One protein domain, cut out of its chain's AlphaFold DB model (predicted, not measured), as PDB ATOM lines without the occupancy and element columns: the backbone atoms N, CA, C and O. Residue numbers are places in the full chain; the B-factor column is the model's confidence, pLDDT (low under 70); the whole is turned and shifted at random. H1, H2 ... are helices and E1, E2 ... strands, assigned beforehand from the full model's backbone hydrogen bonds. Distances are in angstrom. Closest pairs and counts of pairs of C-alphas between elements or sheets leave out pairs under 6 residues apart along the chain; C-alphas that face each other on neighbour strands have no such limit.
ATOM      1  N   GLN A   2     176.919 119.702 131.129       84.75
ATOM      2  CA  GLN A   2     176.622 118.410 130.486       84.75
ATOM      3  C   GLN A   2     175.206 117.887 130.786       84.75
ATOM      4  O   GLN A   2     174.460 117.596 129.857       84.75
ATOM      5  N   GLN A   3     174.788 117.879 132.057       85.75
ATOM      6  CA  GLN A   3     173.450 117.417 132.463       85.75
ATOM      7  C   GLN A   3     172.311 118.201 131.791       85.75
ATOM      8  O   GLN A   3     171.316 117.615 131.387       85.75
ATOM      9  N   TYR A   4     172.477 119.513 131.600       90.62
ATOM     10  CA  TYR A   4     171.505 120.349 130.891       90.62
ATOM     11  C   TYR A   4     171.302 119.897 129.444       90.62
ATOM     12  O   TYR A   4     170.164 119.739 129.000       90.62
ATOM     13  N   LYS A   5     172.401 119.641 128.720       89.31
ATOM     14  CA  LYS A   5     172.337 119.124 127.349       89.31
ATOM     15  C   LYS A   5     171.648 117.761 127.314       89.31
ATOM     16  O   LYS A   5     170.819 117.533 126.442       89.31
ATOM     17  N   THR A   6     171.930 116.896 128.291       89.75
ATOM     18  CA  THR A   6     171.296 115.578 128.411       89.75
ATOM     19  C   THR A   6     169.787 115.679 128.630       89.75
ATOM     20  O   THR A   6     169.039 115.059 127.881       89.75
ATOM     21  N   VAL A   7     169.326 116.483 129.599       91.06
ATOM     22  CA  VAL A   7     167.885 116.669 129.865       91.06
ATOM     23  C   VAL A   7     167.183 117.217 128.632       91.06
ATOM     24  O   VAL A   7     166.162 116.678 128.213       91.06
ATOM     25  N   LYS A   8     167.757 118.257 128.020       91.38
ATOM     26  CA  LYS A   8     167.196 118.872 126.819       91.38
ATOM     27  C   LYS A   8     167.098 117.869 125.664       91.38
ATOM     28  O   LYS A   8     166.035 117.757 125.068       91.38
ATOM     29  N   SER A   9     168.163 117.113 125.396       91.19
ATOM     30  CA  SER A   9     168.188 116.111 124.324       91.19
ATOM     31  C   SER A   9     167.173 114.995 124.562       91.19
ATOM     32  O   SER A   9     166.398 114.684 123.663       91.19
ATOM     33  N   LYS A  10     167.125 114.426 125.776       90.88
ATOM     34  CA  LYS A  10     166.161 113.371 126.127       90.88
ATOM     35  C   LYS A  10     164.719 113.861 126.014       90.88
ATOM     36  O   LYS A  10     163.854 113.126 125.541       90.88
ATOM     37  N   LEU A  11     164.455 115.102 126.428       89.88
ATOM     38  CA  LEU A  11     163.142 115.724 126.295       89.88
ATOM     39  C   LEU A  11     162.757 115.893 124.819       89.88
ATOM     40  O   LEU A  11     161.677 115.467 124.420       89.88
ATOM     41  N   GLU A  12     163.639 116.470 124.000       89.25
ATOM     42  CA  GLU A  12     163.400 116.687 122.567       89.25
ATOM     43  C   GLU A  12     163.207 115.366 121.802       89.25
ATOM     44  O   GLU A  12     162.320 115.267 120.953       89.25
ATOM     45  N   GLU A  13     163.981 114.334 122.133       89.31
ATOM     46  CA  GLU A  13     163.835 112.987 121.578       89.31
ATOM     47  C   GLU A  13     162.512 112.340 121.994       89.31
ATOM     48  O   GLU A  13     161.770 111.838 121.154       89.31
ATOM     49  N   SER A  14     162.152 112.417 123.274       87.75
ATOM     50  CA  SER A  14     160.906 111.832 123.780       87.75
ATOM     51  C   SER A  14     159.668 112.489 123.173       87.75
ATOM     52  O   SER A  14     158.682 111.818 122.869       87.75
ATOM     53  N   LEU A  15     159.728 113.801 122.947       84.62
ATOM     54  CA  LEU A  15     158.681 114.555 122.263       84.62
ATOM     55  C   LEU A  15     158.597 114.203 120.776       84.62
ATOM     56  O   LEU A  15     157.496 114.061 120.246       84.62
ATOM     57  N   ARG A  16     159.742 114.007 120.111       84.12
ATOM     58  CA  ARG A  16     159.803 113.513 118.727       84.12
ATOM     59  C   ARG A  16     159.222 112.100 118.614       84.12
ATOM     60  O   ARG A  16     158.414 111.844 117.733       84.12
ATOM     61  N   ASN A  17     159.526 111.219 119.556       84.69
ATOM     62  CA  ASN A  17     158.954 109.874 119.579       84.69
ATOM     63  C   ASN A  17     157.440 109.916 119.847       84.69
ATOM     64  O   ASN A  17     156.669 109.203 119.204       84.69
ATOM     65  N   ALA A  18     156.978 110.792 120.748       80.25
ATOM     66  CA  ALA A  18     155.551 110.997 121.004       80.25
ATOM     67  C   ALA A  18     154.810 111.580 119.785       80.25
ATOM     68  O   ALA A  18     153.672 111.187 119.513       80.25
ATOM     69  N   ARG A  19     155.454 112.469 119.015       77.06
ATOM     70  CA  ARG A  19     154.963 112.983 117.722       77.06
ATOM     71  C   ARG A  19     154.623 111.841 116.772       77.06
ATOM     72  O   ARG A  19     153.494 111.775 116.283       77.06
ATOM     73  N   ASP A  20     155.566 110.929 116.570       73.00
ATOM     74  CA  ASP A  20     155.435 109.871 115.569       73.00
ATOM     75  C   ASP A  20     154.476 108.758 116.016       73.00
ATOM     76  O   ASP A  20     153.716 108.224 115.206       73.00
ATOM     77  N   THR A  21     154.450 108.447 117.314       74.12
ATOM     78  CA  THR A  21     153.682 107.312 117.854       74.12
ATOM     79  C   THR A  21     152.282 107.681 118.349       74.12
ATOM     80  O   THR A  21     151.336 106.928 118.116       74.12
ATOM     81  N   LYS A  22     152.116 108.828 119.021       74.00
ATOM     82  CA  LYS A  22     150.867 109.198 119.717       74.00
ATOM     83  C   LYS A  22     150.075 110.292 119.024       74.00
ATOM     84  O   LYS A  22     148.846 110.259 119.048       74.00
ATOM     85  N   PRO A  30     157.382 126.902 121.278       73.75
ATOM     86  CA  PRO A  30     157.922 128.253 121.250       73.75
ATOM     87  C   PRO A  30     159.419 128.231 121.562       73.75
ATOM     88  O   PRO A  30     159.878 127.454 122.414       73.75
ATOM     89  N   CYS A  31     160.183 129.092 120.889       74.38
ATOM     90  CA  CYS A  31     161.634 129.154 121.032       74.38
ATOM     91  C   CYS A  31     162.049 129.278 122.510       74.38
ATOM     92  O   CYS A  31     161.536 130.107 123.257       74.38
ATOM     93  N   GLY A  32     162.989 128.430 122.941       80.00
ATOM     94  CA  GLY A  32     163.533 128.452 124.302       80.00
ATOM     95  C   GLY A  32     162.701 127.725 125.367       80.00
ATOM     96  O   GLY A  32     163.196 127.548 126.478       80.00
ATOM     97  N   THR A  33     161.500 127.226 125.053       85.69
ATOM     98  CA  THR A  33     160.650 126.511 126.032       85.69
ATOM     99  C   THR A  33     161.333 125.250 126.565       85.69
ATOM    100  O   THR A  33     161.441 125.075 127.776       85.69
ATOM    101  N   THR A  34     161.920 124.422 125.690       87.56
ATOM    102  CA  THR A  34     162.678 123.220 126.101       87.56
ATOM    103  C   THR A  34     163.888 123.555 126.973       87.56
ATOM    104  O   THR A  34     164.269 122.778 127.843       87.56
ATOM    105  N   SER A  35     164.473 124.738 126.771       90.44
ATOM    106  CA  SER A  35     165.628 125.213 127.538       90.44
ATOM    107  C   SER A  35     165.216 125.632 128.951       90.44
ATOM    108  O   SER A  35     165.871 125.234 129.911       90.44
ATOM    109  N   LYS A  36     164.092 126.348 129.092       92.12
ATOM    110  CA  LYS A  36     163.510 126.686 130.401       92.12
ATOM    111  C   LYS A  36     163.096 125.435 131.176       92.12
ATOM    112  O   LYS A  36     163.478 125.282 132.329       92.12
ATOM    113  N   ILE A  37     162.418 124.494 130.513       93.06
ATOM    114  CA  ILE A  37     162.029 123.212 131.120       93.06
ATOM    115  C   ILE A  37     163.262 122.465 131.633       93.06
ATOM    116  O   ILE A  37     163.276 122.012 132.773       93.06
ATOM    117  N   ALA A  38     164.320 122.357 130.823       93.94
ATOM    118  CA  ALA A  38     165.540 121.673 131.240       93.94
ATOM    119  C   ALA A  38     166.201 122.345 132.458       93.94
ATOM    120  O   ALA A  38     166.698 121.647 133.340       93.94
ATOM    121  N   GLN A  39     166.187 123.680 132.536       94.50
ATOM    122  CA  GLN A  39     166.682 124.412 133.706       94.50
ATOM    123  C   GLN A  39     165.844 124.124 134.956       94.50
ATOM    124  O   GLN A  39     166.410 123.819 136.005       94.50
ATOM    125  N   ASP A  40     164.516 124.162 134.848       95.25
ATOM    126  CA  ASP A  40     163.627 123.909 135.984       95.25
ATOM    127  C   ASP A  40     163.692 122.460 136.472       95.25
ATOM    128  O   ASP A  40     163.752 122.226 137.679       95.25
ATOM    129  N   VAL A  41     163.777 121.491 135.555       95.38
ATOM    130  CA  VAL A  41     163.992 120.075 135.889       95.38
ATOM    131  C   VAL A  41     165.286 119.896 136.676       95.38
ATOM    132  O   VAL A  41     165.279 119.233 137.712       95.38
ATOM    133  N   LEU A  42     166.390 120.509 136.235       95.31
ATOM    134  CA  LEU A  42     167.660 120.440 136.961       95.31
ATOM    135  C   LEU A  42     167.562 121.094 138.339       95.31
ATOM    136  O   LEU A  42     168.042 120.524 139.319       95.31
ATOM    137  N   ARG A  43     166.916 122.261 138.423       95.31
ATOM    138  CA  ARG A  43     166.728 122.990 139.679       95.31
ATOM    139  C   ARG A  43     165.941 122.159 140.690       95.31
ATOM    140  O   ARG A  43     166.422 121.970 141.803       95.31
ATOM    141  N   MET A  44     164.784 121.615 140.310       95.44
ATOM    142  CA  MET A  44     163.969 120.788 141.211       95.44
ATOM    143  C   MET A  44     164.676 119.496 141.606       95.44
ATOM    144  O   MET A  44     164.600 119.096 142.766       95.44
ATOM    145  N   SER A  45     165.382 118.879 140.655       94.81
ATOM    146  CA  SER A  45     166.154 117.660 140.893       94.81
ATOM    147  C   SER A  45     167.303 117.881 141.869       94.81
ATOM    148  O   SER A  45     167.585 117.006 142.675       94.81
ATOM    149  N   SER A  46     167.969 119.040 141.831       94.12
ATOM    150  CA  SER A  46     169.131 119.326 142.690       94.12
ATOM    151  C   SER A  46     168.828 119.307 144.194       94.12
ATOM    152  O   SER A  46     169.744 119.190 145.000       94.12
ATOM    153  N   GLN A  47     167.549 119.402 144.561       92.75
ATOM    154  CA  GLN A  47     167.068 119.392 145.942       92.75
ATOM    155  C   GLN A  47     166.677 117.990 146.435       92.75
ATOM    156  O   GLN A  47     166.182 117.858 147.551       92.75
ATOM    157  N   GLU A  48     166.843 116.955 145.610       93.62
ATOM    158  CA  GLU A  48     166.439 115.585 145.926       93.62
ATOM    159  C   GLU A  48     167.645 114.630 145.993       93.62
ATOM    160  O   GLU A  48     168.675 114.868 145.347       93.62
ATOM    161  N   PRO A  49     167.532 113.514 146.740       90.94
ATOM    162  CA  PRO A  49     168.562 112.481 146.772       90.94
ATOM    163  C   PRO A  49     168.882 111.952 145.373       90.94
ATOM    164  O   PRO A  49     167.978 111.691 144.578       90.94
ATOM    165  N   TYR A  50     170.175 111.767 145.093       89.94
ATOM    166  CA  TYR A  50     170.712 111.368 143.782       89.94
ATOM    167  C   TYR A  50     170.472 112.378 142.644       89.94
ATOM    168  O   TYR A  50     170.849 112.124 141.495       89.94
ATOM    169  N   GLY A  51     169.924 113.558 142.947       93.25
ATOM    170  CA  GLY A  51     169.760 114.639 141.989       93.25
ATOM    171  C   GLY A  51     168.933 114.219 140.775       93.25
ATOM    172  O   GLY A  51     167.955 113.483 140.873       93.25
ATOM    173  N   LEU A  52     169.381 114.622 139.583       93.81
ATOM    174  CA  LEU A  52     168.734 114.247 138.321       93.81
ATOM    175  C   LEU A  52     168.649 112.723 138.112       93.81
ATOM    176  O   LEU A  52     167.743 112.261 137.430       93.81
ATOM    177  N   ARG A  53     169.572 111.936 138.677       93.44
ATOM    178  CA  ARG A  53     169.614 110.479 138.468       93.44
ATOM    179  C   ARG A  53     168.442 109.764 139.137       93.44
ATOM    180  O   ARG A  53     167.985 108.760 138.616       93.44
ATOM    181  N   GLY A  54     167.926 110.311 140.237       93.75
ATOM    182  CA  GLY A  54     166.733 109.801 140.917       93.75
ATOM    183  C   GLY A  54     165.410 110.264 140.296       93.75
ATOM    184  O   GLY A  54     164.358 110.016 140.879       93.75
ATOM    185  N   CYS A  55     165.443 110.959 139.155       95.00
ATOM    186  CA  CYS A  55     164.263 111.552 138.532       95.00
ATOM    187  C   CYS A  55     163.662 110.648 137.453       95.00
ATOM    188  O   CYS A  55     164.338 110.264 136.491       95.00
ATOM    189  N   VAL A  56     162.342 110.473 137.512       95.50
ATOM    190  CA  VAL A  56     161.530 110.076 136.353       95.50
ATOM    191  C   VAL A  56     160.686 111.264 135.921       95.50
ATOM    192  O   VAL A  56     159.962 111.850 136.723       95.50
ATOM    193  N   LEU A  57     160.802 111.650 134.652       95.88
ATOM    194  CA  LEU A  57     160.046 112.758 134.080       95.88
ATOM    195  C   LEU A  57     158.874 112.218 133.259       95.88
ATOM    196  O   LEU A  57     159.052 111.602 132.207       95.88
ATOM    197  N   TYR A  58     157.662 112.501 133.714       95.56
ATOM    198  CA  TYR A  58     156.438 112.282 132.962       95.56
ATOM    199  C   TYR A  58     156.072 113.542 132.193       95.56
ATOM    200  O   TYR A  58     156.002 114.629 132.757       95.56
ATOM    201  N   VAL A  59     155.820 113.388 130.896       93.19
ATOM    202  CA  VAL A  59     155.387 114.490 130.036       93.19
ATOM    203  C   VAL A  59     153.927 114.280 129.689       93.19
ATOM    204  O   VAL A  59     153.563 113.244 129.126       93.19
ATOM    205  N   ASN A  60     153.113 115.280 129.993       92.50
ATOM    206  CA  ASN A  60     151.696 115.357 129.708       92.50
ATOM    207  C   ASN A  60     151.417 116.479 128.703       92.50
ATOM    208  O   ASN A  60     152.108 117.499 128.681       92.50
ATOM    209  N   LEU A  61     150.387 116.290 127.884       89.25
ATOM    210  CA  LEU A  61     149.854 117.311 126.995       89.25
ATOM    211  C   LEU A  61     148.383 117.557 127.330       89.25
ATOM    212  O   LEU A  61     147.577 116.626 127.317       89.25
ATOM    213  N   GLU A  62     148.063 118.808 127.634       89.94
ATOM    214  CA  GLU A  62     146.727 119.312 127.931       89.94
ATOM    215  C   GLU A  62     146.118 119.940 126.670       89.94
ATOM    216  O   GLU A  62     146.657 120.896 126.105       89.94
ATOM    217  N   GLU A  63     144.990 119.389 126.223       84.50
ATOM    218  CA  GLU A  63     144.268 119.805 125.019       84.50
ATOM    219  C   GLU A  63     142.778 119.902 125.327       84.50
ATOM    220  O   GLU A  63     142.168 118.903 125.697       84.50
ATOM    221  N   LYS A  64     142.166 121.080 125.150       81.56
ATOM    222  CA  LYS A  64     140.714 121.272 125.357       81.56
ATOM    223  C   LYS A  64     140.211 120.664 126.686       81.56
ATOM    224  O   LYS A  64     139.188 119.989 126.707       81.56
ATOM    225  N   ASN A  65     140.950 120.892 127.775       79.50
ATOM    226  CA  ASN A  65     140.707 120.357 129.127       79.50
ATOM    227  C   ASN A  65     140.914 118.841 129.310       79.50
ATOM    228  O   ASN A  65     140.605 118.305 130.370       79.50
ATOM    229  N   VAL A  66     141.473 118.143 128.322       85.94
ATOM    230  CA  VAL A  66     141.883 116.740 128.443       85.94
ATOM    231  C   VAL A  66     143.396 116.680 128.609       85.94
ATOM    232  O   VAL A  66     144.144 117.109 127.733       85.94
ATOM    233  N   CYS A  67     143.858 116.128 129.730       88.62
ATOM    234  CA  CYS A  67     145.277 115.906 129.994       88.62
ATOM    235  C   CYS A  67     145.653 114.460 129.658       88.62
ATOM    236  O   CYS A  67     145.039 113.518 130.161       88.62
ATOM    237  N   ARG A  68     146.664 114.270 128.805       89.19
ATOM    238  CA  ARG A  68     147.145 112.939 128.404       89.19
ATOM    239  C   ARG A  68     148.644 112.783 128.593       89.19
ATOM    240  O   ARG A  68     149.415 113.657 128.210       89.19
ATOM    241  N   LYS A  69     149.070 111.617 129.083       90.50
ATOM    242  CA  LYS A  69     150.489 111.263 129.208       90.50
ATOM    243  C   LYS A  69     151.088 110.876 127.859       90.50
ATOM    244  O   LYS A  69     150.686 109.902 127.212       90.50
ATOM    245  N   VAL A  70     152.110 111.608 127.445       89.69
ATOM    246  CA  VAL A  70     152.681 111.524 126.097       89.69
ATOM    247  C   VAL A  70     154.078 110.932 126.105       89.69
ATOM    248  O   VAL A  70     154.364 110.115 125.234       89.69
ATOM    249  N   ALA A  71     154.870 111.161 127.150       90.62
ATOM    250  CA  ALA A  71     156.154 110.489 127.317       90.62
ATOM    251  C   ALA A  71     156.460 110.149 128.781       90.62
ATOM    252  O   ALA A  71     155.872 110.696 129.716       90.62
ATOM    253  N   CYS A  72     157.382 109.209 128.947       92.44
ATOM    254  CA  CYS A  72     158.022 108.859 130.205       92.44
ATOM    255  C   CYS A  72     159.521 108.822 129.935       92.44
ATOM    256  O   CYS A  72     159.946 108.131 129.010       92.44
ATOM    257  N   VAL A  73     160.294 109.589 130.695       92.44
ATOM    258  CA  VAL A  73     161.734 109.738 130.500       92.44
ATOM    259  C   VAL A  73     162.438 109.379 131.793       92.44
ATOM    260  O   VAL A  73     162.371 110.117 132.776       92.44
ATOM    261  N   GLU A  74     163.135 108.250 131.776       91.62
ATOM    262  CA  GLU A  74     164.016 107.847 132.866       91.62
ATOM    263  C   GLU A  74     165.377 108.523 132.683       91.62
ATOM    264  O   GLU A  74     166.029 108.429 131.630       91.62
ATOM    265  N   MET A  75     165.798 109.284 133.693       90.38
ATOM    266  CA  MET A  75     167.039 110.049 133.602       90.38
ATOM    267  C   MET A  75     168.268 109.153 133.727       90.38
ATOM    268  O   MET A  75     169.225 109.353 132.974       90.38
ATOM    269  N   ASP A  76     168.209 108.138 134.583       90.75
ATOM    270  CA  ASP A  76     169.241 107.122 134.757       90.75
ATOM    271  C   ASP A  76     168.586 105.757 135.054       90.75
ATOM    272  O   ASP A  76     168.015 105.601 136.127       90.75
ATOM    273  N   PRO A  77     168.673 104.765 134.146       87.19
ATOM    274  CA  PRO A  77     168.071 103.446 134.359       87.19
ATOM    275  C   PRO A  77     168.787 102.615 135.437       87.19
ATOM    276  O   PRO A  77     168.269 101.594 135.874       87.19
ATOM    277  N   THR A  78     169.991 103.018 135.863       90.25
ATOM    278  CA  THR A  78     170.766 102.304 136.894       90.25
ATOM    279  C   THR A  78     170.440 102.759 138.315       90.25
ATOM    280  O   THR A  78     170.831 102.103 139.279       90.25
ATOM    281  N   THR A  79     169.731 103.881 138.456       89.81
ATOM    282  CA  THR A  79     169.372 104.471 139.745       89.81
ATOM    283  C   THR A  79     167.868 104.346 139.951       89.81
ATOM    284  O   THR A  79     167.082 104.734 139.092       89.81
ATOM    285  N   VAL A  80     167.449 103.831 141.108       91.31
ATOM    286  CA  VAL A  80     166.025 103.783 141.463       91.31
ATOM    287  C   VAL A  80     165.486 105.207 141.607       91.31
ATOM    288  O   VAL A  80     166.092 106.047 142.275       91.31
ATOM    289  N   ALA A  81     164.333 105.471 140.996       91.94
ATOM    290  CA  ALA A  81     163.670 106.762 141.084       91.94
ATOM    291  C   ALA A  81     163.292 107.096 142.536       91.94
ATOM    292  O   ALA A  81     162.612 106.321 143.208       91.94
ATOM    293  N   THR A  82     163.703 108.267 143.015       94.06
ATOM    294  CA  THR A  82     163.374 108.786 144.353       94.06
ATOM    295  C   THR A  82     162.277 109.847 144.305       94.06
ATOM    296  O   THR A  82     161.610 110.107 145.312       94.06
ATOM    297  N   PHE A  83     162.047 110.441 143.134       95.50
ATOM    298  CA  PHE A  83     160.970 111.387 142.880       95.50
ATOM    299  C   PHE A  83     160.547 111.372 141.409       95.50
ATOM    300  O   PHE A  83     161.275 110.957 140.503       95.50
ATOM    301  N   GLU A  84     159.347 111.881 141.188       96.75
ATOM    302  CA  GLU A  84     158.718 112.023 139.889       96.75
ATOM    303  C   GLU A  84     158.523 113.511 139.599       96.75
ATOM    304  O   GLU A  84     158.137 114.288 140.480       96.75
ATOM    305  N   LEU A  85     158.771 113.906 138.355       97.19
ATOM    306  CA  LEU A  85     158.406 115.218 137.836       97.19
ATOM    307  C   LEU A  85     157.305 115.056 136.792       97.19
ATOM    308  O   LEU A  85     157.434 114.252 135.870       97.19
ATOM    309  N   TYR A  86     156.247 115.848 136.909       96.81
ATOM    310  CA  TYR A  86     155.137 115.891 135.965       96.81
ATOM    311  C   TYR A  86     155.176 117.213 135.213       96.81
ATOM    312  O   TYR A  86     154.843 118.264 135.752       96.81
ATOM    313  N   LEU A  87     155.618 117.155 133.959       95.69
ATOM    314  CA  LEU A  87     155.618 118.276 133.031       95.69
ATOM    315  C   LEU A  87     154.309 118.276 132.247       95.69
ATOM    316  O   LEU A  87     154.108 117.405 131.405       95.69
ATOM    317  N   THR A  88     153.464 119.277 132.451       93.75
ATOM    318  CA  THR A  88     152.234 119.470 131.678       93.75
ATOM    319  C   THR A  88     152.417 120.620 130.696       93.75
ATOM    320  O   THR A  88     152.539 121.789 131.074       93.75
ATOM    321  N   LEU A  89     152.453 120.266 129.413       91.25
ATOM    322  CA  LEU A  89     152.469 121.187 128.282       91.25
ATOM    323  C   LEU A  89     151.030 121.506 127.879       91.25
ATOM    324  O   LEU A  89     150.179 120.622 127.919       91.25
ATOM    325  N   LYS A  90     150.759 122.741 127.455       90.00
ATOM    326  CA  LYS A  90     149.417 123.163 127.024       90.00
ATOM    327  C   LYS A  90     149.399 123.467 125.534       90.00
ATOM    328  O   LYS A  90     150.307 124.140 125.047       90.00
ATOM    329  N   GLU A  91     148.390 122.983 124.811       86.12
ATOM    330  CA  GLU A  91     148.174 123.382 123.414       86.12
ATOM    331  C   GLU A  91     147.709 124.845 123.342       86.12
ATOM    332  O   GLU A  91     146.798 125.258 124.060       86.12
ATOM    333  N   ASP A  92     148.321 125.621 122.446       83.25
ATOM    334  CA  ASP A  92     147.896 126.977 122.130       83.25
ATOM    335  C   ASP A  92     146.711 126.940 121.157       83.25
ATOM    336  O   ASP A  92     146.811 126.552 119.980       83.25
ATOM    337  N   THR A  93     145.550 127.313 121.685       74.38
ATOM    338  CA  THR A  93     144.268 127.341 120.973       74.38
ATOM    339  C   THR A  93     143.818 128.759 120.632       74.38
ATOM    340  O   THR A  93     142.685 128.951 120.188       74.38
ATOM    341  N   ARG A  94     144.685 129.768 120.803       78.12
ATOM    342  CA  ARG A  94     144.366 131.156 120.449       78.12
ATOM    343  C   ARG A  94     144.109 131.292 118.944       78.12
ATOM    344  O   ARG A  94     144.796 130.682 118.128       78.12
ATOM    345  N   GLY A  95     143.144 132.135 118.564       68.69
ATOM    346  CA  GLY A  95     142.691 132.279 117.170       68.69
ATOM    347  C   GLY A  95     143.799 132.649 116.170       68.69
ATOM    348  O   GLY A  95     143.802 132.146 115.050       68.69
ATOM    349  N   CYS A 123     151.821 126.297 124.021       84.50
ATOM    350  CA  CYS A 123     152.063 127.494 124.807       84.50
ATOM    351  C   CYS A 123     153.509 127.527 125.324       84.50
ATOM    352  O   CYS A 123     154.139 126.495 125.563       84.50
ATOM    353  N   SER A 124     154.034 128.734 125.552       83.94
ATOM    354  CA  SER A 124     155.342 128.919 126.201       83.94
ATOM    355  C   SER A 124     155.286 128.639 127.705       83.94
ATOM    356  O   SER A 124     156.309 128.326 128.316       83.94
ATOM    357  N   GLY A 125     154.093 128.757 128.296       87.06
ATOM    358  CA  GLY A 125     153.810 128.374 129.671       87.06
ATOM    359  C   GLY A 125     153.653 126.861 129.809       87.06
ATOM    360  O   GLY A 125     152.965 126.219 129.014       87.06
ATOM    361  N   PHE A 126     154.271 126.313 130.847       92.06
ATOM    362  CA  PHE A 126     154.164 124.914 131.239       92.06
ATOM    363  C   PHE A 126     153.994 124.829 132.754       92.06
ATOM    364  O   PHE A 126     154.373 125.745 133.484       92.06
ATOM    365  N   ILE A 127     153.423 123.723 133.214       94.69
ATOM    366  CA  ILE A 127     153.334 123.392 134.636       94.69
ATOM    367  C   ILE A 127     154.329 122.267 134.897       94.69
ATOM    368  O   ILE A 127     154.428 121.335 134.098       94.69
ATOM    369  N   LEU A 128     155.089 122.367 135.985       96.56
ATOM    370  CA  LEU A 128     156.034 121.337 136.397       96.56
ATOM    371  C   LEU A 128     155.847 121.051 137.886       96.56
ATOM    372  O   LEU A 128     156.132 121.902 138.726       96.56
ATOM    373  N   GLU A 129     155.351 119.857 138.192       96.69
ATOM    374  CA  GLU A 129     155.013 119.425 139.550       96.69
ATOM    375  C   GLU A 129     155.954 118.313 140.006       96.69
ATOM    376  O   GLU A 129     156.288 117.418 139.230       96.69
ATOM    377  N   LYS A 130     156.378 118.354 141.271       96.19
ATOM    378  CA  LYS A 130     157.256 117.344 141.871       96.19
ATOM    379  C   LYS A 130     156.483 116.485 142.861       96.19
ATOM    380  O   LYS A 130     155.831 117.016 143.757       96.19
ATOM    381  N   LYS A 131     156.647 115.168 142.764       95.62
ATOM    382  CA  LYS A 131     156.111 114.190 143.713       95.62
ATOM    383  C   LYS A 131     157.240 113.320 144.257       95.62
ATOM    384  O   LYS A 131     157.952 112.671 143.499       95.62
ATOM    385  N   LYS A 132     157.414 113.314 145.577       94.50
ATOM    386  CA  LYS A 132     158.414 112.480 146.261       94.50
ATOM    387  C   LYS A 132     157.898 111.048 146.384       94.50
ATOM    388  O   LYS A 132     156.715 110.852 146.651       94.50
ATOM    389  N   LEU A 133     158.781 110.068 146.205       92.06
ATOM    390  CA  LEU A 133     158.440 108.644 146.337       92.06
ATOM    391  C   LEU A 133     158.816 108.058 147.702       92.06
ATOM    392  O   LEU A 133     158.409 106.950 148.035       92.06
TER     393      LEU A 133
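AT A GLANCE: This is residues 2 to 22, 30 to 95 and 123 to 133 of the 138 residues of an uncharacterized protein of Lottia gigantea (UniProt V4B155). A strongly twisted wall of four strands has two helices over one face and its other face bare. The long H1 slants over edge strand E2, H2 runs along E3, and H1 and H2 cross steeply, while the short H3 sits just before E1. The 98 printed residues hold H1, H2, H3, E1, E2, E3 and E4 in that order; the mixed sheet runs E2, E1, E3, E4, and the class is mixed, helices and strands. The whole is compact, with a radius of gyration of the C-alphas of 13.3 A, and elongated, spanning 44 by 25 by 25 A.

IN THESE COORDINATES: H1, residues 2 to 22, begins at C-alpha 2 (176.622, 118.410, 130.486) and is 29.4 A long. H2, residues 33 to 45, is 18.2 A long, and H3, residues 51 to 54, 5.8 A. The strands are E1, residues 55 to 63, 25.5 A; E2, residues 66 to 74, 24.3 A; E3, residues 83 to 91, 26.2 A; and E4, residues 123 to 132, 26.9 A, ending at C-alpha 132 (158.414, 112.480, 146.261).

HOW THE PARTS SIT: E1 and E3 are parallel neighbours at 22 degrees, with N 60 and O 87 2.7 A apart. E1 and E2 form an antiparallel hairpin, with N 57 and O 73 2.9 A apart. E3 and E4 are antiparallel, with N 86 and O 129 2.8 A apart. H1 is on the sheet at a height of 8.8 A, over E2; their closest C-alphas, of Ala 18 and Val 70, are 5.9 A apart. H2, on the same face, has a height of 8.1 A and lies over E3; the closest C-alphas, of Val 41 and Leu 85, are 7.7 A apart. H1, with residues 3 to 12 alone, touches H2 at a steep tilt of 60 degrees, opposite ways; the closest C-alphas, of Lys 8 and Ala 38, are 5.5 A apart. H3 only grazes the sheet with residues 51 to 54. In H1 and H2 every O i to N i+4 pair is within hydrogen-bond range; H3 is too short for one.

THE WHOLE: The farthest C-alphas, of Thr 78 and Gly 95, are 45.6 A apart. Residues 23 to 29 and 96 to 122 are not printed; the gaps are 20.4 A from C-alpha 22 to 30 and 13.0 A from C-alpha 95 to 123. Of the links printed whole, none is long. The mean pLDDT of the printed part is 89.3, and residue 95 is under 70.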